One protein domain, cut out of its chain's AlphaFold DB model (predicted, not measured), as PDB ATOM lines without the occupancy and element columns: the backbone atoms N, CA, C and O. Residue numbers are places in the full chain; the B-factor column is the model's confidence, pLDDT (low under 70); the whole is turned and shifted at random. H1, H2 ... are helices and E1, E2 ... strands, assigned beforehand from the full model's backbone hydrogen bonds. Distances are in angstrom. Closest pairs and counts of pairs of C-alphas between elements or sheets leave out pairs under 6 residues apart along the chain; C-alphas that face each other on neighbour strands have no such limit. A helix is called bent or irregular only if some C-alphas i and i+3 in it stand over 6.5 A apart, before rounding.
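Overview. This is residues 4 to 167 of the 169 residues of the protein "BMP family ABC transporter substrate-binding protein" of Methanomicrobiales archaeon (UniProt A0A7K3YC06). A small curled sheet of four short strands forms the core, with H4 packed along one face and H3 and H2 packed on H4. On the side of the sheet away from H4, H1 and H8 lie near each other, and H6, H7 and H8 follow one another in an arc that starts beside E3 and E4. Helix H5 carries the line of E3 onward into a long arm, whose residues 113 to 118 stick out from the body, and residues 117 to 133 fold back to E4. The printed part has 164 residues, with eight named helices and four named strands that follow along the chain as H1 H2 H3 E1 H4 E2 E3 H5 E4 H6 H7 H8, and the class is mixed, helices and strands; the mixed sheet runs E1, E2, E3, E4, with E3 and E4 antiparallel and the other neighbours parallel. The whole is compact, with a radius of gyration of the C-alphas of 17.1 A, yet elongated, with spans of 54 by 33 by 32 A.

Along the chain. H1, residues 4 to 19, begins at C-alpha 4, (37.409, 7.744, 24.055), and is 24.4 A long. It is irregular, only just: C-alphas 4 and 7 are 6.7 A apart. H2 is residues 34 to 38, and H3, residues 40 to 52, is 18.3 A long. E1, residues 57 to 59, precedes H4, residues 63 to 76, which is 21.3 A long. H4 is neither bent nor irregular, but only just: C-alphas 64 and 67 are 6.1 A apart. E2, residues 80 to 85, spans 17.2 A, and E3, residues 96 to 102, spans 16.7 A. H5, residues 104 to 116, is 18.5 A long and ends at C-alpha 116, (61.675, 18.388, 37.779). E4, residues 134 to 138, spans 13.3 A. H6, residues 140 to 145, is irregular, with C-alphas 141 and 144 8.1 A apart. H7 is residues 147 to 151. H8, residues 153 to 166, is 20.1 A long and ends at C-alpha 166, (44.457, -4.100, 16.187).

Arrangement. E1 and E2 are parallel at 11 degrees, with N 58 and O 80 within hydrogen-bond range at 2.9 A. E2 and E3 are parallel at 16 degrees, with N 83 and O 98 at 2.8 A. E3 and E4 are antiparallel at 162 degrees, with N 99 and O 137 at 2.8 A. E1 and E4 are the edge strands. H4 and the sheet make two layers, a helix on one face of a sheet: its height over the sheet is 9.6 A, and it lies over E2, along the strands, at 17 degrees on the local plane. E1, H4 and E2 form a strand-helix-strand unit, two parallel neighbour strands joined through a helix, with a right-handed crossover. H3 and H4 touch, closest at the C-alphas of Pro 40 and Ser 65, 3.7 A, at a steep tilt of 45 degrees, the same way. H2 touches H4 at its residues 63 to 65 alone, closest at the C-alphas of Phe 37 and Gly 63, 4.9 A. H3, H6 and H7 only graze the sheet; the closest C-alphas of E3 and H6 are those of Ile 97 and Phe 142, 5.8 A. H1 and H8 are near each other, with 12 pairs of C-alphas within 10 A. H5 touches no helix. Every O i to N i+4 pair is within hydrogen-bond range in H3, H5, H7 and H8; the counts are 11 of 12 in H1, 7 of 10 in H4, 0 of 1 in H2 and 0 of 2 in H6, while O i to N i+3 pairs are within range in 2 of 2 in H2 and 2 of 3 in H6.

Size, cuts and confidence. The two C-alphas farthest apart are those of Ser 52 and Asp 118, 55.5 A. The printed part has no cut. The links from H1 to H2, 14 residues, and from H5 to E4, 17 residues, are long. The mean pLDDT of the printed part is 96.3, and no printed residue is under 70.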
ATOM      1  N   VAL A   4      36.834   8.337  22.832       90.12
ATOM      2  CA  VAL A   4      37.409   7.744  24.055       90.12
ATOM      3  C   VAL A   4      36.442   6.807  24.794       90.12
ATOM      4  O   VAL A   4      36.863   6.094  25.700       90.12
ATOM      5  N   ILE A   5      35.154   6.805  24.431       94.88
ATOM      6  CA  ILE A   5      34.127   5.937  25.024       94.88
ATOM      7  C   ILE A   5      34.062   4.565  24.341       94.88
ATOM      8  O   ILE A   5      33.737   3.570  24.992       94.88
ATOM      9  N   ASP A   6      34.425   4.479  23.062       93.25
ATOM     10  CA  ASP A   6      34.332   3.249  22.266       93.25
ATOM     11  C   ASP A   6      35.028   2.031  22.907       93.25
ATOM     12  O   ASP A   6      34.433   0.946  22.893       93.25
ATOM     13  N   PRO A   7      36.232   2.152  23.513       93.38
ATOM     14  CA  PRO A   7      36.885   1.018  24.166       93.38
ATOM     15  C   PRO A   7      36.075   0.475  25.351       93.38
ATOM     16  O   PRO A   7      36.032  -0.737  25.552       93.38
ATOM     17  N   PHE A   8      35.374   1.338  26.098       95.75
ATOM     18  CA  PHE A   8      34.515   0.911  27.208       95.75
ATOM     19  C   PHE A   8      33.306   0.130  26.707       95.75
ATOM     20  O   PHE A   8      33.003  -0.932  27.243       95.75
ATOM     21  N   VAL A   9      32.642   0.621  25.656       96.00
ATOM     22  CA  VAL A   9      31.485  -0.061  25.060       96.00
ATOM     23  C   VAL A   9      31.889  -1.434  24.535       96.00
ATOM     24  O   VAL A   9      31.227  -2.430  24.834       96.00
ATOM     25  N   ARG A  10      33.004  -1.507  23.797       95.31
ATOM     26  CA  ARG A  10      33.532  -2.767  23.262       95.31
ATOM     27  C   ARG A  10      33.916  -3.734  24.374       95.31
ATOM     28  O   ARG A  10      33.465  -4.873  24.346       95.31
ATOM     29  N   GLY A  11      34.703  -3.282  25.350       96.06
ATOM     30  CA  GLY A  11      35.167  -4.115  26.459       96.06
ATOM     31  C   GLY A  11      34.017  -4.647  27.312       96.06
ATOM     32  O   GLY A  11      33.970  -5.840  27.601       96.06
ATOM     33  N   PHE A  12      33.047  -3.794  27.651       97.25
ATOM     34  CA  PHE A  12      31.884  -4.197  28.443       97.25
ATOM     35  C   PHE A  12      30.976  -5.175  27.683       97.25
ATOM     36  O   PHE A  12      30.590  -6.208  28.229       97.25
ATOM     37  N   THR A  13      30.700  -4.911  26.403       97.00
ATOM     38  CA  THR A  13      29.913  -5.819  25.545       97.00
ATOM     39  C   THR A  13      30.615  -7.164  25.351       97.00
ATOM     40  O   THR A  13      29.991  -8.216  25.445       97.00
ATOM     41  N   ALA A  14      31.928  -7.154  25.115       95.94
ATOM     42  CA  ALA A  14      32.698  -8.380  24.947       95.94
ATOM     43  C   ALA A  14      32.766  -9.193  26.247       95.94
ATOM     44  O   ALA A  14      32.601 -10.409  26.208       95.94
ATOM     45  N   GLY A  15      32.984  -8.537  27.392       95.69
ATOM     46  CA  GLY A  15      33.063  -9.187  28.702       95.69
ATOM     47  C   GLY A  15      31.740  -9.812  29.145       95.69
ATOM     48  O   GLY A  15      31.733 -10.946  29.616       95.69
ATOM     49  N   THR A  16      30.621  -9.113  28.936       96.19
ATOM     50  CA  THR A  16      29.276  -9.637  29.233       96.19
ATOM     51  C   THR A  16      28.953 -10.854  28.371       96.19
ATOM     52  O   THR A  16      28.714 -11.923  28.922       96.19
ATOM     53  N   ALA A  17      29.085 -10.753  27.044       96.38
ATOM     54  CA  ALA A  17      28.837 -11.874  26.132       96.38
ATOM     55  C   ALA A  17      29.777 -13.073  26.368       96.38
ATOM     56  O   ALA A  17      29.412 -14.225  26.137       96.38
ATOM     57  N   ALA A  18      31.006 -12.809  26.820       95.69
ATOM     58  CA  ALA A  18      31.984 -13.828  27.177       95.69
ATOM     59  C   ALA A  18      31.628 -14.620  28.444       95.69
ATOM     60  O   ALA A  18      32.133 -15.738  28.594       95.69
ATOM     61  N   TYR A  19      30.863 -14.018  29.359       95.12
ATOM     62  CA  TYR A  19      30.372 -14.642  30.587       95.12
ATOM     63  C   TYR A  19      29.027 -15.328  30.340       95.12
ATOM     64  O   TYR A  19      28.883 -16.513  30.629       95.12
ATOM     65  N   ASP A  20      28.079 -14.592  29.762       96.62
ATOM     66  CA  ASP A  20      26.739 -15.066  29.439       96.62
ATOM     67  C   ASP A  20      26.214 -14.353  28.174       96.62
ATOM     68  O   ASP A  20      25.972 -13.140  28.201       96.62
ATOM     69  N   PRO A  21      26.031 -15.072  27.049       95.69
ATOM     70  CA  PRO A  21      25.563 -14.485  25.798       95.69
ATOM     71  C   PRO A  21      24.091 -14.042  25.823       95.69
ATOM     72  O   PRO A  21      23.663 -13.379  24.879       95.69
ATOM     73  N   GLU A  22      23.310 -14.397  26.848       96.81
ATOM     74  CA  GLU A  22      21.922 -13.933  27.003       96.81
ATOM     75  C   GLU A  22      21.831 -12.535  27.642       96.81
ATOM     76  O   GLU A  22      20.776 -11.894  27.591       96.81
ATOM     77  N   VAL A  23      22.933 -12.027  28.209       96.94
ATOM     78  CA  VAL A  23      22.997 -10.674  28.777       96.94
ATOM     79  C   VAL A  23      22.919  -9.630  27.662       96.94
ATOM     80  O   VAL A  23      23.768  -9.561  26.774       96.94
ATOM     81  N   ASN A  24      21.912  -8.761  27.745       95.69
ATOM     82  CA  ASN A  24      21.723  -7.660  26.806       95.69
ATOM     83  C   ASN A  24      22.464  -6.400  27.270       95.69
ATOM     84  O   ASN A  24      22.335  -5.983  28.420       95.69
ATOM     85  N   VAL A  25      23.175  -5.743  26.349       97.62
ATOM     86  CA  VAL A  25      23.859  -4.468  26.605       97.62
ATOM     87  C   VAL A  25      23.188  -3.347  25.817       97.62
ATOM     88  O   VAL A  25      23.204  -3.339  24.586       97.62
ATOM     89  N   THR A  26      22.635  -2.372  26.538       98.00
ATOM     90  CA  THR A  26      22.077  -1.137  25.968       98.00
ATOM     91  C   THR A  26      23.039   0.014  26.221       98.00
ATOM     92  O   THR A  26      23.449   0.249  27.356       98.00
ATOM     93  N   VAL A  27      23.377   0.762  25.170       97.12
ATOM     94  CA  VAL A  27      24.296   1.904  25.252       97.12
ATOM     95  C   VAL A  27      23.522   3.190  25.008       97.12
ATOM     96  O   VAL A  27      22.951   3.375  23.935       97.12
ATOM     97  N   LEU A  28      23.538   4.091  25.989       97.62
ATOM     98  CA  LEU A  28      23.015   5.448  25.860       97.62
ATOM     99  C   LEU A  28      24.144   6.446  26.108       97.62
ATOM    100  O   LEU A  28      24.934   6.287  27.038       97.62
ATOM    101  N   TYR A  29      24.199   7.488  25.285       97.69
ATOM    102  CA  TYR A  29      25.150   8.584  25.435       97.69
ATOM    103  C   TYR A  29      24.441   9.792  26.042       97.69
ATOM    104  O   TYR A  29      23.344  10.148  25.614       97.69
ATOM    105  N   VAL A  30      25.071  10.424  27.036       98.19
ATOM    106  CA  VAL A  30      24.512  11.608  27.710       98.19
ATOM    107  C   VAL A  30      24.450  12.810  26.765       98.19
ATOM    108  O   VAL A  30      23.460  13.537  26.771       98.19
ATOM    109  N   GLY A  31      25.480  12.979  25.934       96.19
ATOM    110  CA  GLY A  31      25.587  14.021  24.914       96.19
ATOM    111  C   GLY A  31      26.378  13.531  23.699       96.19
ATOM    112  O   GLY A  31      26.915  12.417  23.694       96.19
ATOM    113  N   GLU A  32      26.435  14.354  22.654       93.69
ATOM    114  CA  GLU A  32      27.104  13.991  21.399       93.69
ATOM    115  C   GLU A  32      28.616  14.257  21.422       93.69
ATOM    116  O   GLU A  32      29.350  13.616  20.661       93.69
ATOM    117  N   ASP A  33      29.085  15.118  22.325       94.75
ATOM    118  CA  ASP A  33      30.489  15.480  22.510       94.75
ATOM    119  C   ASP A  33      30.900  15.520  24.004       94.75
ATOM    120  O   ASP A  33      30.320  14.826  24.846       94.75
ATOM    121  N   PHE A  34      31.953  16.273  24.332       95.62
ATOM    122  CA  PHE A  34      32.485  16.397  25.691       95.62
ATOM    123  C   PHE A  34      31.520  17.062  26.685       95.62
ATOM    124  O   PHE A  34      31.684  16.874  27.893       95.62
ATOM    125  N   GLU A  35      30.506  17.797  26.229       96.75
ATOM    126  CA  GLU A  35      29.507  18.408  27.110       96.75
ATOM    127  C   GLU A  35      28.750  17.361  27.940       96.75
ATOM    128  O   GLU A  35      28.391  17.610  29.092       96.75
ATOM    129  N   GLY A  36      28.593  16.146  27.397       97.31
ATOM    130  CA  GLY A  36      27.893  15.042  28.049       97.31
ATOM    131  C   GLY A  36      28.515  14.611  29.382       97.31
ATOM    132  O   GLY A  36      27.834  13.978  30.189       97.31
ATOM    133  N   PHE A  37      29.768  14.980  29.666       97.75
ATOM    134  CA  PHE A  37      30.421  14.725  30.957       97.75
ATOM    135  C   PHE A  37      29.996  15.696  32.075       97.75
ATOM    136  O   PHE A  37      30.347  15.462  33.233       97.75
ATOM    137  N   GLY A  38      29.254  16.762  31.749       98.25
ATOM    138  CA  GLY A  38      28.795  17.807  32.675       98.25
ATOM    139  C   GLY A  38      27.275  18.002  32.731       98.25
ATOM    140  O   GLY A  38      26.812  19.069  33.124       98.25
ATOM    141  N   MET A  39      26.491  16.995  32.346       98.56
ATOM    142  CA  MET A  39      25.026  17.015  32.246       98.56
ATOM    143  C   MET A  39      24.360  15.980  33.179       98.56
ATOM    144  O   MET A  39      23.745  15.014  32.712       98.56
ATOM    145  N   PRO A  40      24.451  16.145  34.512       98.69
ATOM    146  CA  PRO A  40      23.938  15.162  35.468       98.69
ATOM    147  C   PRO A  40      22.422  14.963  35.388       98.69
ATOM    148  O   PRO A  40      21.953  13.833  35.493       98.69
ATOM    149  N   GLU A  41      21.641  16.021  35.150       98.69
ATOM    150  CA  GLU A  41      20.181  15.904  35.018       98.69
ATOM    151  C   GLU A  41      19.802  14.962  33.869       98.69
ATOM    152  O   GLU A  41      19.037  14.015  34.070       98.69
ATOM    153  N   ARG A  42      20.436  15.150  32.705       98.69
ATOM    154  CA  ARG A  42      20.240  14.305  31.526       98.69
ATOM    155  C   ARG A  42      20.672  12.863  31.773       98.69
ATOM    156  O   ARG A  42      19.952  11.936  31.414       98.69
ATOM    157  N   ALA A  43      21.820  12.652  32.413       98.75
ATOM    158  CA  ALA A  43      22.277  11.306  32.758       98.75
ATOM    159  C   ALA A  43      21.310  10.594  33.720       98.75
ATOM    160  O   ALA A  43      21.055   9.399  33.570       98.75
ATOM    161  N   GLY A  44      20.711  11.328  34.661       98.75
ATOM    162  CA  GLY A  44      19.654  10.810  35.527       98.75
ATOM    163  C   GLY A  44      18.383  10.424  34.761       98.75
ATOM    164  O   GLY A  44      17.788   9.392  35.052       98.75
ATOM    165  N   GLU A  45      17.953  11.205  33.769       98.69
ATOM    166  CA  GLU A  45      16.837  10.815  32.886       98.69
ATOM    167  C   GLU A  45      17.121   9.494  32.170       98.69
ATOM    168  O   GLU A  45      16.337   8.556  32.296       98.69
ATOM    169  N   LEU A  46      18.285   9.379  31.528       98.75
ATOM    170  CA  LEU A  46      18.685   8.161  30.819       98.75
ATOM    171  C   LEU A  46      18.777   6.946  31.753       98.75
ATOM    172  O   LEU A  46      18.401   5.843  31.365       98.75
ATOM    173  N   ALA A  47      19.228   7.127  32.998       98.62
ATOM    174  CA  ALA A  47      19.246   6.055  33.994       98.62
ATOM    175  C   ALA A  47      17.832   5.567  34.360       98.62
ATOM    176  O   ALA A  47      17.619   4.365  34.529       98.62
ATOM    177  N   ARG A  48      16.849   6.476  34.451       98.25
ATOM    178  CA  ARG A  48      15.438   6.099  34.658       98.25
ATOM    179  C   ARG A  48      14.873   5.365  33.451       98.25
ATOM    180  O   ARG A  48      14.121   4.411  33.642       98.25
ATOM    181  N   ASP A  49      15.240   5.781  32.243       98.12
ATOM    182  CA  ASP A  49      14.814   5.122  31.008       98.12
ATOM    183  C   ASP A  49      15.372   3.695  30.930       98.12
ATOM    184  O   ASP A  49      14.607   2.750  30.733       98.12
ATOM    185  N   LEU A  50      16.675   3.515  31.192       98.06
ATOM    186  CA  LEU A  50      17.313   2.194  31.290       98.06
ATOM    187  C   LEU A  50      16.606   1.313  32.318       98.06
ATOM    188  O   LEU A  50      16.238   0.176  32.019       98.06
ATOM    189  N   ARG A  51      16.345   1.846  33.517       96.88
ATOM    190  CA  ARG A  51      15.643   1.082  34.550       96.88
ATOM    191  C   ARG A  51      14.223   0.714  34.142       96.88
ATOM    192  O   ARG A  51      13.805  -0.421  34.345       96.88
ATOM    193  N   SER A  52      13.489   1.641  33.538       96.19
ATOM    194  CA  SER A  52      12.134   1.378  33.037       96.19
ATOM    195  C   SER A  52      12.131   0.298  31.949       96.19
ATOM    196  O   SER A  52      11.163  -0.450  31.833       96.19
ATOM    197  N   GLY A  53      13.228   0.178  31.195       95.81
ATOM    198  CA  GLY A  53      13.490  -0.902  30.242       95.81
ATOM    199  C   GLY A  53      13.978  -2.219  30.860       95.81
ATOM    200  O   GLY A  53      14.217  -3.169  30.119       95.81
ATOM    201  N   GLY A  54      14.116  -2.301  32.186       95.94
ATOM    202  CA  GLY A  54      14.509  -3.513  32.907       95.94
ATOM    203  C   GLY A  54      16.004  -3.649  33.203       95.94
ATOM    204  O   GLY A  54      16.403  -4.678  33.739       95.94
ATOM    205  N   THR A  55      16.833  -2.640  32.907       97.88
ATOM    206  CA  THR A  55      18.259  -2.662  33.270       97.88
ATOM    207  C   THR A  55      18.437  -2.724  34.788       97.88
ATOM    208  O   THR A  55      17.797  -1.988  35.543       97.88
ATOM    209  N   ASP A  56      19.326  -3.599  35.237       97.12
ATOM    210  CA  ASP A  56      19.661  -3.888  36.632       97.12
ATOM    211  C   ASP A  56      21.087  -3.460  37.013       97.12
ATOM    212  O   ASP A  56      21.328  -3.151  38.179       97.12
ATOM    213  N   VAL A  57      22.005  -3.368  36.044       98.31
ATOM    214  CA  VAL A  57      23.383  -2.890  36.239       98.31
ATOM    215  C   VAL A  57      23.746  -1.805  35.220       98.31
ATOM    216  O   VAL A  57      23.543  -1.981  34.021       98.31
ATOM    217  N   ILE A  58      24.333  -0.692  35.677       98.69
ATOM    218  CA  ILE A  58      24.821   0.397  34.809       98.69
ATOM    219  C   ILE A  58      26.325   0.622  35.022       98.69
ATOM    220  O   ILE A  58      26.757   0.986  36.116       98.69
ATOM    221  N   LEU A  59      27.120   0.485  33.955       98.69
ATOM    222  CA  LEU A  59      28.497   0.985  33.903       98.69
ATOM    223  C   LEU A  59      28.496   2.485  33.581       98.69
ATOM    224  O   LEU A  59      28.048   2.904  32.514       98.69
ATOM    225  N   MET A  60      29.013   3.299  34.495       98.25
ATOM    226  CA  MET A  60      28.963   4.757  34.406       98.25
ATOM    227  C   MET A  60      30.249   5.326  33.798       98.25
ATOM    228  O   MET A  60      31.200   5.604  34.518       98.25
ATOM    229  N   ILE A  61      30.271   5.567  32.483       97.62
ATOM    230  CA  ILE A  61      31.376   6.278  31.804       97.62
ATOM    231  C   ILE A  61      30.934   7.701  31.437       97.62
ATOM    232  O   ILE A  61      30.905   8.088  30.270       97.62
ATOM    233  N   ALA A  62      30.510   8.471  32.442       97.25
ATOM    234  CA  ALA A  62      29.857   9.768  32.240       97.25
ATOM    235  C   ALA A  62      30.468  10.922  33.057       97.25
ATOM    236  O   ALA A  62      29.862  11.987  33.157       97.25
ATOM    237  N   GLY A  63      31.673  10.760  33.615       96.12
ATOM    238  CA  GLY A  63      32.366  11.837  34.334       96.12
ATOM    239  C   GLY A  63      31.517  12.425  35.469       96.12
ATOM    240  O   GLY A  63      30.923  11.685  36.255       96.12
ATOM    241  N   ALA A  64      31.420  13.756  35.547       97.88
ATOM    242  CA  ALA A  64      30.613  14.423  36.572       97.88
ATOM    243  C   ALA A  64      29.106  14.137  36.421       97.88
ATOM    244  O   ALA A  64      28.383  14.106  37.423       97.88
ATOM    245  N   SER A  65      28.629  13.848  35.206       98.62
ATOM    246  CA  SER A  65      27.235  13.461  34.961       98.62
ATOM    247  C   SER A  65      26.827  12.174  35.678       98.62
ATOM    248  O   SER A  65      25.645  11.999  35.974       98.62
ATOM    249  N   SER A  66      27.778  11.297  36.029       98.50
ATOM    250  CA  SER A  66      27.507  10.070  36.795       98.50
ATOM    251  C   SER A  66      26.803  10.344  38.131       98.50
ATOM    252  O   SER A  66      26.086   9.483  38.632       98.50
ATOM    253  N   THR A  67      26.925  11.555  38.689       98.56
ATOM    254  CA  THR A  67      26.191  11.967  39.899       98.56
ATOM    255  C   THR A  67      24.670  11.865  39.741       98.56
ATOM    256  O   THR A  67      23.995  11.405  40.659       98.56
ATOM    257  N   GLY A  68      24.124  12.183  38.562       98.75
ATOM    258  CA  GLY A  68      22.693  12.034  38.288       98.75
ATOM    259  C   GLY A  68      22.235  10.576  38.205       98.75
ATOM    260  O   GLY A  68      21.137  10.248  38.654       98.75
ATOM    261  N   ILE A  69      23.092   9.686  37.693       98.81
ATOM    262  CA  ILE A  69      22.846   8.233  37.661       98.81
ATOM    263  C   ILE A  69      22.822   7.682  39.093       98.81
ATOM    264  O   ILE A  69      21.889   6.976  39.477       98.81
ATOM    265  N   VAL A  70      23.815   8.063  39.906       98.81
ATOM    266  CA  VAL A  70      23.906   7.685  41.326       98.81
ATOM    267  C   VAL A  70      22.674   8.145  42.104       98.81
ATOM    268  O   VAL A  70      22.135   7.378  42.901       98.81
ATOM    269  N   ASP A  71      22.198   9.369  41.876       98.56
ATOM    270  CA  ASP A  71      21.006   9.890  42.548       98.56
ATOM    271  C   ASP A  71      19.741   9.100  42.204       98.56
ATOM    272  O   ASP A  71      18.892   8.890  43.076       98.56
ATOM    273  N   VAL A  72      19.608   8.630  40.962       98.38
ATOM    274  CA  VAL A  72      18.510   7.737  40.569       98.38
ATOM    275  C   VAL A  72      18.635   6.400  41.283       98.38
ATOM    276  O   VAL A  72      17.692   6.008  41.966       98.38
ATOM    277  N   ALA A  73      19.800   5.754  41.213       98.38
ATOM    278  CA  ALA A  73      20.023   4.462  41.858       98.38
ATOM    279  C   ALA A  73      19.769   4.525  43.372       98.38
ATOM    280  O   ALA A  73      19.096   3.660  43.924       98.38
ATOM    281  N   ARG A  74      20.225   5.582  44.058       98.12
ATOM    282  CA  ARG A  74      19.959   5.799  45.494       98.12
ATOM    283  C   ARG A  74      18.470   5.918  45.813       98.12
ATOM    284  O   ARG A  74      18.047   5.479  46.879       98.12
ATOM    285  N   ARG A  75      17.689   6.555  44.936       96.81
ATOM    286  CA  ARG A  75      16.246   6.753  45.136       96.81
ATOM    287  C   ARG A  75      15.447   5.486  44.870       96.81
ATOM    288  O   ARG A  75      14.458   5.266  45.561       96.81
ATOM    289  N   THR A  76      15.837   4.696  43.874       94.25
ATOM    290  CA  THR A  76      15.102   3.481  43.505       94.25
ATOM    291  C   THR A  76      15.553   2.266  44.314       94.25
ATOM    292  O   THR A  76      14.726   1.441  44.690       94.25
ATOM    293  N   GLY A  77      16.844   2.182  44.647       95.25
ATOM    294  CA  GLY A  77      17.437   1.110  45.448       95.25
ATOM    295  C   GLY A  77      17.520  -0.243  44.737       95.25
ATOM    296  O   GLY A  77      17.804  -1.246  45.384       95.25
ATOM    297  N   ASP A  78      17.255  -0.280  43.434       95.12
ATOM    298  CA  ASP A  78      17.053  -1.501  42.649       95.12
ATOM    299  C   ASP A  78      17.917  -1.562  41.374       95.12
ATOM    300  O   ASP A  78      17.695  -2.418  40.518       95.12
ATOM    301  N   ILE A  79      18.902  -0.662  41.265       97.75
ATOM    302  CA  ILE A  79      19.906  -0.621  40.197       97.75
ATOM    303  C   ILE A  79      21.286  -0.648  40.837       97.75
ATOM    304  O   ILE A  79      21.606   0.200  41.675       97.75
ATOM    305  N   TYR A  80      22.119  -1.581  40.397       98.69
ATOM    306  CA  TYR A  80      23.526  -1.615  40.746       98.69
ATOM    307  C   TYR A  80      24.374  -0.834  39.743       98.69
ATOM    308  O   TYR A  80      24.024  -0.665  38.577       98.69
ATOM    309  N   LEU A  81      25.520  -0.352  40.200       98.81
ATOM    310  CA  LEU A  81      26.379   0.547  39.449       98.81
ATOM    311  C   LEU A  81      27.814   0.023  39.406       98.81
ATOM    312  O   LEU A  81      28.323  -0.537  40.381       98.81
ATOM    313  N   ILE A  82      28.486   0.274  38.288       98.81
ATOM    314  CA  ILE A  82      29.935   0.142  38.156       98.81
ATOM    315  C   ILE A  82      30.482   1.538  37.861       98.81
ATOM    316  O   ILE A  82      30.100   2.166  36.875       98.81
ATOM    317  N   GLY A  83      31.332   2.044  38.750       98.50
ATOM    318  CA  GLY A  83      31.958   3.358  38.629       98.50
ATOM    319  C   GLY A  83      33.130   3.398  37.649       98.50
ATOM    320  O   GLY A  83      33.558   2.369  37.116       98.50
ATOM    321  N   SER A  84      33.691   4.591  37.452       97.62
ATOM    322  CA  SER A  84      34.882   4.818  36.626       97.62
ATOM    323  C   SER A  84      35.901   5.738  37.296       97.62
ATOM    324  O   SER A  84      35.586   6.495  38.212       97.62
ATOM    325  N   ASP A  85      37.127   5.694  36.773       96.50
ATOM    326  CA  ASP A  85      38.281   6.537  37.100       96.50
ATOM    327  C   ASP A  85      38.904   6.231  38.467       96.50
ATOM    328  O   ASP A  85      40.097   5.948  38.549       96.50
ATOM    329  N   THR A  86      38.110   6.192  39.534       96.50
ATOM    330  CA  THR A  86      38.565   5.950  40.916       96.50
ATOM    331  C   THR A  86      37.613   5.007  41.650       96.50
ATOM    332  O   THR A  86      36.592   4.610  41.094       96.50
ATOM    333  N   ASP A  87      37.933   4.633  42.892       97.56
ATOM    334  CA  ASP A  87      36.951   4.007  43.784       97.56
ATOM    335  C   ASP A  87      35.779   4.972  44.011       97.56
ATOM    336  O   ASP A  87      35.932   6.022  44.635       97.56
ATOM    337  N   GLN A  88      34.602   4.600  43.508       98.19
ATOM    338  CA  GLN A  88      33.366   5.357  43.679       98.19
ATOM    339  C   GLN A  88      32.403   4.725  44.693       98.19
ATOM    340  O   GLN A  88      31.288   5.216  44.853       98.19
ATOM    341  N   SER A  89      32.807   3.678  45.419       98.19
ATOM    342  CA  SER A  89      31.960   2.953  46.380       98.19
ATOM    343  C   SER A  89      31.303   3.874  47.416       98.19
ATOM    344  O   SER A  89      30.137   3.687  47.765       98.19
ATOM    345  N   TYR A  90      31.995   4.936  47.837       97.25
ATOM    346  CA  TYR A  90      31.489   5.938  48.780       97.25
ATOM    347  C   TYR A  90      30.247   6.696  48.281       97.25
ATOM    348  O   TYR A  90      29.469   7.212  49.090       97.25
ATOM    349  N   LEU A  91      30.022   6.762  46.965       97.81
ATOM    350  CA  LEU A  91      28.858   7.427  46.387       97.81
ATOM    351  C   LEU A  91      27.581   6.614  46.615       97.81
ATOM    352  O   LEU A  91      26.534   7.189  46.862       97.81
ATOM    353  N   ALA A  92      27.605   5.291  46.605       97.69
ATOM    354  CA  ALA A  92      26.434   4.497  46.969       97.69
ATOM    355  C   ALA A  92      26.894   3.126  47.472       97.69
ATOM    356  O   ALA A  92      26.862   2.164  46.707       97.69
ATOM    357  N   PRO A  93      27.292   3.006  48.753       96.25
ATOM    358  CA  PRO A  93      27.986   1.817  49.264       96.25
ATOM    359  C   PRO A  93      27.212   0.502  49.127       96.25
ATOM    360  O   PRO A  93      27.806  -0.569  49.154       96.25
ATOM    361  N   ASN A  94      25.887   0.585  48.991       97.19
ATOM    362  CA  ASN A  94      25.000  -0.566  48.833       97.19
ATOM    363  C   ASN A  94      24.636  -0.874  47.374       97.19
ATOM    364  O   ASN A  94      23.916  -1.838  47.146       97.19
ATOM    365  N   LEU A  95      25.075  -0.054  46.416       98.38
ATOM    366  CA  LEU A  95      24.647  -0.128  45.015       98.38
ATOM    367  C   LEU A  95      25.821  -0.098  44.031       98.38
ATOM    368  O   LEU A  95      25.721  -0.687  42.965       98.38
ATOM    369  N   ILE A  96      26.941   0.550  44.361       98.62
ATOM    370  CA  ILE A  96      28.146   0.509  43.525       98.62
ATOM    371  C   ILE A  96      28.916  -0.765  43.854       98.62
ATOM    372  O   ILE A  96      29.504  -0.871  44.929       98.62
ATOM    373  N   ILE A  97      28.916  -1.720  42.925       98.50
ATOM    374  CA  ILE A  97      29.542  -3.041  43.088       98.50
ATOM    375  C   ILE A  97      31.050  -2.961  42.857       98.50
ATOM    376  O   ILE A  97      31.831  -3.613  43.546       98.50
ATOM    377  N   ALA A  98      31.463  -2.161  41.878       98.50
ATOM    378  CA  ALA A  98      32.854  -2.052  41.472       98.50
ATOM    379  C   ALA A  98      33.144  -0.688  40.842       98.50
ATOM    380  O   ALA A  98      32.240   0.114  40.606       98.50
ATOM    381  N   SER A  99      34.408  -0.408  40.546       98.62
ATOM    382  CA  SER A  99      34.820   0.736  39.734       98.62
ATOM    383  C   SER A  99      35.977   0.367  38.814       98.62
ATOM    384  O   SER A  99      36.945  -0.260  39.243       98.62
ATOM    385  N   VAL A 100      35.885   0.772  37.548       98.06
ATOM    386  CA  VAL A 100      36.993   0.682  36.591       98.06
ATOM    387  C   VAL A 100      37.961   1.827  36.882       98.06
ATOM    388  O   VAL A 100      37.714   2.972  36.499       98.06
ATOM    389  N   THR A 101      39.041   1.540  37.600       97.56
ATOM    390  CA  THR A 101      40.011   2.542  38.061       97.56
ATOM    391  C   THR A 101      41.053   2.847  36.996       97.56
ATOM    392  O   THR A 101      41.529   1.928  36.339       97.56
ATOM    393  N   LYS A 102      41.478   4.107  36.892       95.94
ATOM    394  CA  LYS A 102      42.520   4.573  35.968       95.94
ATOM    395  C   LYS A 102      43.572   5.332  36.762       95.94
ATOM    396  O   LYS A 102      43.236   6.279  37.468       95.94
ATOM    397  N   LYS A 103      44.842   4.959  36.633       95.69
ATOM    398  CA  LYS A 103      45.957   5.545  37.399       95.69
ATOM    399  C   LYS A 103      46.449   6.880  36.842       95.69
ATOM    400  O   LYS A 103      47.648   7.131  36.786       95.69
ATOM    401  N   ILE A 104      45.523   7.732  36.400       94.44
ATOM    402  CA  ILE A 104      45.830   9.036  35.793       94.44
ATOM    403  C   ILE A 104      46.643   9.899  36.767       94.44
ATOM    404  O   ILE A 104      47.579  10.573  36.353       94.44
ATOM    405  N   ASP A 105      46.322   9.833  38.057       94.19
ATOM    406  CA  ASP A 105      47.063  10.487  39.135       94.19
ATOM    407  C   ASP A 105      48.547  10.098  39.154       94.19
ATOM    408  O   ASP A 105      49.407  10.977  39.211       94.19
ATOM    409  N   ALA A 106      48.851   8.803  39.040       93.25
ATOM    410  CA  ALA A 106      50.223   8.308  38.992       93.25
ATOM    411  C   ALA A 106      50.951   8.758  37.715       93.25
ATOM    412  O   ALA A 106      52.074   9.246  37.807       93.25
ATOM    413  N   PHE A 107      50.301   8.671  36.546       93.56
ATOM    414  CA  PHE A 107      50.882   9.141  35.279       93.56
ATOM    415  C   PHE A 107      51.247  10.630  35.338       93.56
ATOM    416  O   PHE A 107      52.357  11.017  34.979       93.56
ATOM    417  N   VAL A 108      50.342  11.477  35.844       94.81
ATOM    418  CA  VAL A 108      50.612  12.916  35.978       94.81
ATOM    419  C   VAL A 108      51.712  13.184  37.004       94.81
ATOM    420  O   VAL A 108      52.586  14.012  36.747       94.81
ATOM    421  N   TYR A 109      51.697  12.492  38.148       95.56
ATOM    422  CA  TYR A 109      52.737  12.642  39.166       95.56
ATOM    423  C   TYR A 109      54.125  12.321  38.599       95.56
ATOM    424  O   TYR A 109      55.035  13.137  38.736       95.56
ATOM    425  N   HIS A 110      54.277  11.179  37.922       93.50
ATOM    426  CA  HIS A 110      55.561  10.757  37.361       93.50
ATOM    427  C   HIS A 110      56.045  11.684  36.247       93.50
ATOM    428  O   HIS A 110      57.215  12.051  36.245       93.50
ATOM    429  N   ALA A 111      55.152  12.158  35.374       94.81
ATOM    430  CA  ALA A 111      55.520  13.131  34.347       94.81
ATOM    431  C   ALA A 111      56.079  14.435  34.951       94.81
ATOM    432  O   ALA A 111      57.076  14.967  34.465       94.81
ATOM    433  N   ILE A 112      55.466  14.938  36.030       96.75
ATOM    434  CA  ILE A 112      55.941  16.137  36.739       96.75
ATOM    435  C   ILE A 112      57.264  15.858  37.465       96.75
ATOM    436  O   ILE A 112      58.173  16.687  37.427       96.75
ATOM    437  N   GLU A 113      57.375  14.715  38.141       97.44
ATOM    438  CA  GLU A 113      58.594  14.308  38.847       97.44
ATOM    439  C   GLU A 113      59.785  14.178  37.892       97.44
ATOM    440  O   GLU A 113      60.869  14.682  38.194       97.44
ATOM    441  N   ASP A 114      59.581  13.564  36.728       97.00
ATOM    442  CA  ASP A 114      60.616  13.408  35.713       97.00
ATOM    443  C   ASP A 114      61.006  14.742  35.071       97.00
ATOM    444  O   ASP A 114      62.190  14.952  34.825       97.00
ATOM    445  N   GLU A 115      60.073  15.673  34.858       97.56
ATOM    446  CA  GLU A 115      60.406  17.029  34.389       97.56
ATOM    447  C   GLU A 115      61.273  17.775  35.414       97.56
ATOM    448  O   GLU A 115      62.314  18.324  35.067       97.56
ATOM    449  N   ILE A 116      60.903  17.742  36.699       98.31
ATOM    450  CA  ILE A 116      61.675  18.388  37.779       98.31
ATOM    451  C   ILE A 116      63.087  17.797  37.902       98.31
ATOM    452  O   ILE A 116      64.014  18.484  38.333       98.31
ATOM    453  N   GLN A 117      63.245  16.515  37.576       98.25
ATOM    454  CA  GLN A 117      64.501  15.778  37.706       98.25
ATOM    455  C   GLN A 117      65.282  15.677  36.384       98.25
ATOM    456  O   GLN A 117      66.228  14.890  36.316       98.25
ATOM    457  N   ASP A 118      64.907  16.452  35.359       97.62
ATOM    458  CA  ASP A 118      65.518  16.460  34.019       97.62
ATOM    459  C   ASP A 118      65.563  15.063  33.349       97.62
ATOM    460  O   ASP A 118      66.493  14.724  32.610       97.62
ATOM    461  N   ARG A 119      64.563  14.217  33.623       97.06
ATOM    462  CA  ARG A 119      64.396  12.862  33.061       97.06
ATOM    463  C   ARG A 119      63.196  12.709  32.134       97.06
ATOM    464  O   ARG A 119      63.006  11.618  31.599       97.06
ATOM    465  N   PHE A 120      62.391  13.754  31.947       95.94
ATOM    466  CA  PHE A 120      61.194  13.668  31.119       95.94
ATOM    467  C   PHE A 120      61.532  13.213  29.694       95.94
ATOM    468  O   PHE A 120      62.363  13.808  29.001       95.94
ATOM    469  N   MET A 121      60.865  12.148  29.246       92.12
ATOM    470  CA  MET A 121      60.981  11.636  27.886       92.12
ATOM    471  C   MET A 121      59.664  11.865  27.139       92.12
ATOM    472  O   MET A 121      58.646  11.289  27.521       92.12
ATOM    473  N   PRO A 122      59.652  12.664  26.054       90.44
ATOM    474  CA  PRO A 122      58.450  12.834  25.255       90.44
ATOM    475  C   PRO A 122      58.113  11.528  24.531       90.44
ATOM    476  O   PRO A 122      58.991  10.838  24.010       90.44
ATOM    477  N   GLY A 123      56.827  11.207  24.451       90.19
ATOM    478  CA  GLY A 123      56.356   9.991  23.808       90.19
ATOM    479  C   GLY A 123      54.948   9.630  24.256       90.19
ATOM    480  O   GLY A 123      54.261  10.430  24.888       90.19
ATOM    481  N   GLN A 124      54.534   8.418  23.906       87.69
ATOM    482  CA  GLN A 124      53.270   7.851  24.345       87.69
ATOM    483  C   GLN A 124      53.520   6.842  25.456       87.69
ATOM    484  O   GLN A 124      54.288   5.895  25.293       87.69
ATOM    485  N   GLU A 125      52.817   7.032  26.562       88.44
ATOM    486  CA  GLU A 125      52.741   6.074  27.651       88.44
ATOM    487  C   GLU A 125      51.336   5.464  27.665       88.44
ATOM    488  O   GLU A 125      50.339   6.176  27.533       88.44
ATOM    489  N   VAL A 126      51.247   4.136  27.776       91.56
ATOM    490  CA  VAL A 126      49.970   3.411  27.753       91.56
ATOM    491  C   VAL A 126      49.812   2.626  29.048       91.56
ATOM    492  O   VAL A 126      50.533   1.660  29.304       91.56
ATOM    493  N   GLY A 127      48.837   3.030  29.860       93.81
ATOM    494  CA  GLY A 127      48.397   2.275  31.027       93.81
ATOM    495  C   GLY A 127      47.473   1.131  30.633       93.81
ATOM    496  O   GLY A 127      46.439   1.360  30.014       93.81
ATOM    497  N   THR A 128      47.837  -0.086  31.019       95.69
ATOM    498  CA  THR A 128      47.112  -1.329  30.739       95.69
ATOM    499  C   THR A 128      46.744  -2.033  32.040       95.69
ATOM    500  O   THR A 128      47.233  -1.692  33.123       95.69
ATOM    501  N   LEU A 129      45.887  -3.045  31.964       96.12
ATOM    502  CA  LEU A 129      45.621  -3.932  33.091       96.12
ATOM    503  C   LEU A 129      46.885  -4.714  33.479       96.12
ATOM    504  O   LEU A 129      47.146  -4.940  34.661       96.12
ATOM    505  N   GLY A 130      47.690  -5.106  32.485       95.56
ATOM    506  CA  GLY A 130      48.929  -5.861  32.683       95.56
ATOM    507  C   GLY A 130      50.005  -5.088  33.450       95.56
ATOM    508  O   GLY A 130      50.676  -5.671  34.304       95.56
ATOM    509  N   ASN A 131      50.146  -3.782  33.191       94.06
ATOM    510  CA  ASN A 131      51.117  -2.917  33.875       94.06
ATOM    511  C   ASN A 131      50.529  -2.139  35.070       94.06
ATOM    512  O   ASN A 131      51.252  -1.398  35.731       94.06
ATOM    513  N   GLY A 132      49.240  -2.326  35.369       95.12
ATOM    514  CA  GLY A 132      48.563  -1.700  36.504       95.12
ATOM    515  C   GLY A 132      48.114  -0.253  36.277       95.12
ATOM    516  O   GLY A 132      47.660   0.382  37.229       95.12
ATOM    517  N   GLY A 133      48.194   0.270  35.050       96.06
ATOM    518  CA  GLY A 133      47.675   1.595  34.695       96.06
ATOM    519  C   GLY A 133      46.143   1.691  34.729       96.06
ATOM    520  O   GLY A 133      45.590   2.778  34.910       96.06
ATOM    521  N   THR A 134      45.449   0.556  34.618       96.44
ATOM    522  CA  THR A 134      44.003   0.425  34.846       96.44
ATOM    523  C   THR A 134      43.694  -0.825  35.673       96.44
ATOM    524  O   THR A 134      44.553  -1.685  35.877       96.44
ATOM    525  N   GLY A 135      42.471  -0.933  36.186       96.62
ATOM    526  CA  GLY A 135      42.046  -2.073  36.989       96.62
ATOM    527  C   GLY A 135      40.561  -2.069  37.317       96.62
ATOM    528  O   GLY A 135      39.845  -1.111  37.031       96.62
ATOM    529  N   LEU A 136      40.110  -3.149  37.951       97.69
ATOM    530  CA  LEU A 136      38.769  -3.261  38.512       97.69
ATOM    531  C   LEU A 136      38.876  -3.312  40.037       97.69
ATOM    532  O   LEU A 136      39.432  -4.252  40.601       97.69
ATOM    533  N   PHE A 137      38.350  -2.289  40.697       97.88
ATOM    534  CA  PHE A 137      38.217  -2.243  42.148       97.88
ATOM    535  C   PHE A 137      36.846  -2.791  42.539       97.88
ATOM    536  O   PHE A 137      35.837  -2.257  42.087       97.88
ATOM    537  N   ILE A 138      36.797  -3.834  43.367       98.50
ATOM    538  CA  ILE A 138      35.541  -4.347  43.927       98.50
ATOM    539  C   ILE A 138      35.237  -3.586  45.216       98.50
ATOM    540  O   ILE A 138      36.082  -3.500  46.106       98.50
ATOM    541  N   SER A 139      34.033  -3.024  45.306       98.44
ATOM    542  CA  SER A 139      33.600  -2.251  46.466       98.44
ATOM    543  C   SER A 139      33.618  -3.106  47.737       98.44
ATOM    544  O   SER A 139      33.216  -4.267  47.679       98.44
ATOM    545  N   PRO A 140      33.958  -2.544  48.915       97.25
ATOM    546  CA  PRO A 140      34.103  -3.326  50.147       97.25
ATOM    547  C   PRO A 140      32.875  -4.161  50.530       97.25
ATOM    548  O   PRO A 140      33.002  -5.275  51.021       97.25
ATOM    549  N   ARG A 141      31.661  -3.657  50.276       97.00
ATOM    550  CA  ARG A 141      30.418  -4.389  50.578       97.00
ATOM    551  C   ARG A 141      30.184  -5.600  49.663       97.00
ATOM    552  O   ARG A 141      29.375  -6.457  49.988       97.00
ATOM    553  N   PHE A 142      30.882  -5.651  48.538       98.00
ATOM    554  CA  PHE A 142      30.755  -6.654  47.488       98.00
ATOM    555  C   PHE A 142      32.030  -7.504  47.379       98.00
ATOM    556  O   PHE A 142      32.269  -8.124  46.347       98.00
ATOM    557  N   GLU A 143      32.861  -7.543  48.429       96.81
ATOM    558  CA  GLU A 143      34.144  -8.264  48.446       96.81
ATOM    559  C   GLU A 143      34.018  -9.759  48.123       96.81
ATOM    560  O   GLU A 143      34.959 -10.365  47.614       96.81
ATOM    561  N   GLU A 144      32.838 -10.344  48.336       97.56
ATOM    562  CA  GLU A 144      32.525 -11.716  47.934       97.56
ATOM    563  C   GLU A 144      32.680 -11.953  46.422       97.56
ATOM    564  O   GLU A 144      32.862 -13.093  46.004       97.56
ATOM    565  N   TYR A 145      32.683 -10.894  45.606       96.69
ATOM    566  CA  TYR A 145      32.923 -10.932  44.161       96.69
ATOM    567  C   TYR A 145      34.377 -10.626  43.762       96.69
ATOM    568  O   TYR A 145      34.685 -10.548  42.572       96.69
ATOM    569  N   ALA A 146      35.306 -10.490  44.718       96.44
ATOM    570  CA  ALA A 146      36.726 -10.231  44.437       96.44
ATOM    571  C   ALA A 146      37.390 -11.307  43.560       96.44
ATOM    572  O   ALA A 146      38.360 -11.021  42.853       96.44
ATOM    573  N   TRP A 147      36.844 -12.527  43.553       96.06
ATOM    574  CA  TRP A 147      37.293 -13.613  42.678       96.06
ATOM    575  C   TRP A 147      37.234 -13.231  41.195       96.06
ATOM    576  O   TRP A 147      38.124 -13.628  40.450       96.06
ATOM    577  N   VAL A 148      36.276 -12.390  40.772       95.38
ATOM    578  CA  VAL A 148      36.127 -11.974  39.364       95.38
ATOM    579  C   VAL A 148      37.420 -11.355  38.843       95.38
ATOM    580  O   VAL A 148      37.855 -11.676  37.742       95.38
ATOM    581  N   VAL A 149      38.076 -10.512  39.649       95.75
ATOM    582  CA  VAL A 149      39.328  -9.844  39.260       95.75
ATOM    583  C   VAL A 149      40.450 -10.853  39.041       95.75
ATOM    584  O   VAL A 149      41.255 -10.674  38.133       95.75
ATOM    585  N   THR A 150      40.512 -11.900  39.862       95.31
ATOM    586  CA  THR A 150      41.582 -12.901  39.793       95.31
ATOM    587  C   THR A 150      41.331 -13.877  38.649       95.31
ATOM    588  O   THR A 150      42.200 -14.060  37.798       95.31
ATOM    589  N   ASP A 151      40.123 -14.429  38.578       97.19
ATOM    590  CA  ASP A 151      39.765 -15.499  37.647       97.19
ATOM    591  C   ASP A 151      39.711 -15.015  36.194       97.19
ATOM    592  O   ASP A 151      40.018 -15.768  35.270       97.19
ATOM    593  N   TRP A 152      39.360 -13.744  35.971       96.81
ATOM    594  CA  TRP A 152      39.291 -13.166  34.625       96.81
ATOM    595  C   TRP A 152      40.572 -12.463  34.183       96.81
ATOM    596  O   TRP A 152      40.655 -12.066  33.019       96.81
ATOM    597  N   LYS A 153      41.575 -12.311  35.061       95.44
ATOM    598  CA  LYS A 153      42.746 -11.463  34.795       95.44
ATOM    599  C   LYS A 153      43.458 -11.826  33.499       95.44
ATOM    600  O   LYS A 153      43.663 -10.958  32.659       95.44
ATOM    601  N   GLU A 154      43.822 -13.095  33.326       96.62
ATOM    602  CA  GLU A 154      44.575 -13.544  32.147       96.62
ATOM    603  C   GLU A 154      43.790 -13.303  30.854       96.62
ATOM    604  O   GLU A 154      44.329 -12.774  29.883       96.62
ATOM    605  N   ARG A 155      42.487 -13.612  30.862       96.44
ATOM    606  CA  ARG A 155      41.600 -13.391  29.714       96.44
ATOM    607  C   ARG A 155      41.442 -11.905  29.393       96.44
ATOM    608  O   ARG A 155      41.467 -11.538  28.222       96.44
ATOM    609  N   ALA A 156      41.275 -11.067  30.412       96.50
ATOM    610  CA  ALA A 156      41.119  -9.626  30.253       96.50
ATOM    611  C   ALA A 156      42.401  -8.972  29.715       96.50
ATOM    612  O   ALA A 156      42.320  -8.187  28.775       96.50
ATOM    613  N   VAL A 157      43.573  -9.352  30.241       97.06
ATOM    614  CA  VAL A 157      44.874  -8.884  29.730       97.06
ATOM    615  C   VAL A 157      45.068  -9.313  28.275       97.06
ATOM    616  O   VAL A 157      45.407  -8.482  27.441       97.06
ATOM    617  N   ALA A 158      44.784 -10.572  27.932       96.25
ATOM    618  CA  ALA A 158      44.914 -11.045  26.553       96.25
ATOM    619  C   ALA A 158      43.977 -10.302  25.580       96.25
ATOM    620  O   ALA A 158      44.380  -9.972  24.464       96.25
ATOM    621  N   ALA A 159      42.738 -10.018  25.997       95.12
ATOM    622  CA  ALA A 159      41.784  -9.252  25.197       95.12
ATOM    623  C   ALA A 159      42.213  -7.785  25.022       95.12
ATOM    624  O   ALA A 159      42.071  -7.228  23.935       95.12
ATOM    625  N   GLU A 160      42.760  -7.163  26.071       95.31
ATOM    626  CA  GLU A 160      43.323  -5.812  25.999       95.31
ATOM    627  C   GLU A 160      44.534  -5.767  25.057       95.31
ATOM    628  O   GLU A 160      44.601  -4.900  24.190       95.31
ATOM    629  N   GLU A 161      45.454  -6.729  25.140       94.25
ATOM    630  CA  GLU A 161      46.595  -6.808  24.222       94.25
ATOM    631  C   GLU A 161      46.170  -6.965  22.757       94.25
ATOM    632  O   GLU A 161      46.767  -6.348  21.874       94.25
ATOM    633  N   ASP A 162      45.153  -7.782  22.477       93.56
ATOM    634  CA  ASP A 162      44.614  -7.938  21.123       93.56
ATOM    635  C   ASP A 162      43.978  -6.636  20.611       93.56
ATOM    636  O   ASP A 162      44.232  -6.204  19.480       93.56
ATOM    637  N   TYR A 163      43.229  -5.942  21.474       91.12
ATOM    638  CA  TYR A 163      42.676  -4.623  21.175       91.12
ATOM    639  C   TYR A 163      43.773  -3.600  20.833       91.12
ATOM    640  O   TYR A 163      43.653  -2.883  19.836       91.12
ATOM    641  N   LEU A 164      44.861  -3.566  21.606       90.88
ATOM    642  CA  LEU A 164      45.990  -2.653  21.391       90.88
ATOM    643  C   LEU A 164      46.790  -2.978  20.120       90.88
ATOM    644  O   LEU A 164      47.342  -2.076  19.501       90.88
ATOM    645  N   ARG A 165      46.860  -4.247  19.696       88.88
ATOM    646  CA  ARG A 165      47.523  -4.631  18.433       88.88
ATOM    647  C   ARG A 165      46.709  -4.256  17.199       88.88
ATOM    648  O   ARG A 165      47.279  -3.995  16.142       88.88
ATOM    649  N   THR A 166      45.384  -4.305  17.312       84.38
ATOM    650  CA  THR A 166      44.457  -4.100  16.187       84.38
ATOM    651  C   THR A 166      44.003  -2.652  16.044       84.38
ATOM    652  O   THR A 166      43.589  -2.237  14.959       84.38
ATOM    653  N   THR A 167      44.119  -1.870  17.111       77.06
ATOM    654  CA  THR A 167      43.856  -0.435  17.118       77.06
ATOM    655  C   THR A 167      45.196   0.275  17.003       77.06
ATOM    656  O   THR A 167      46.006   0.189  17.915       77.06
TER     657      THR A 167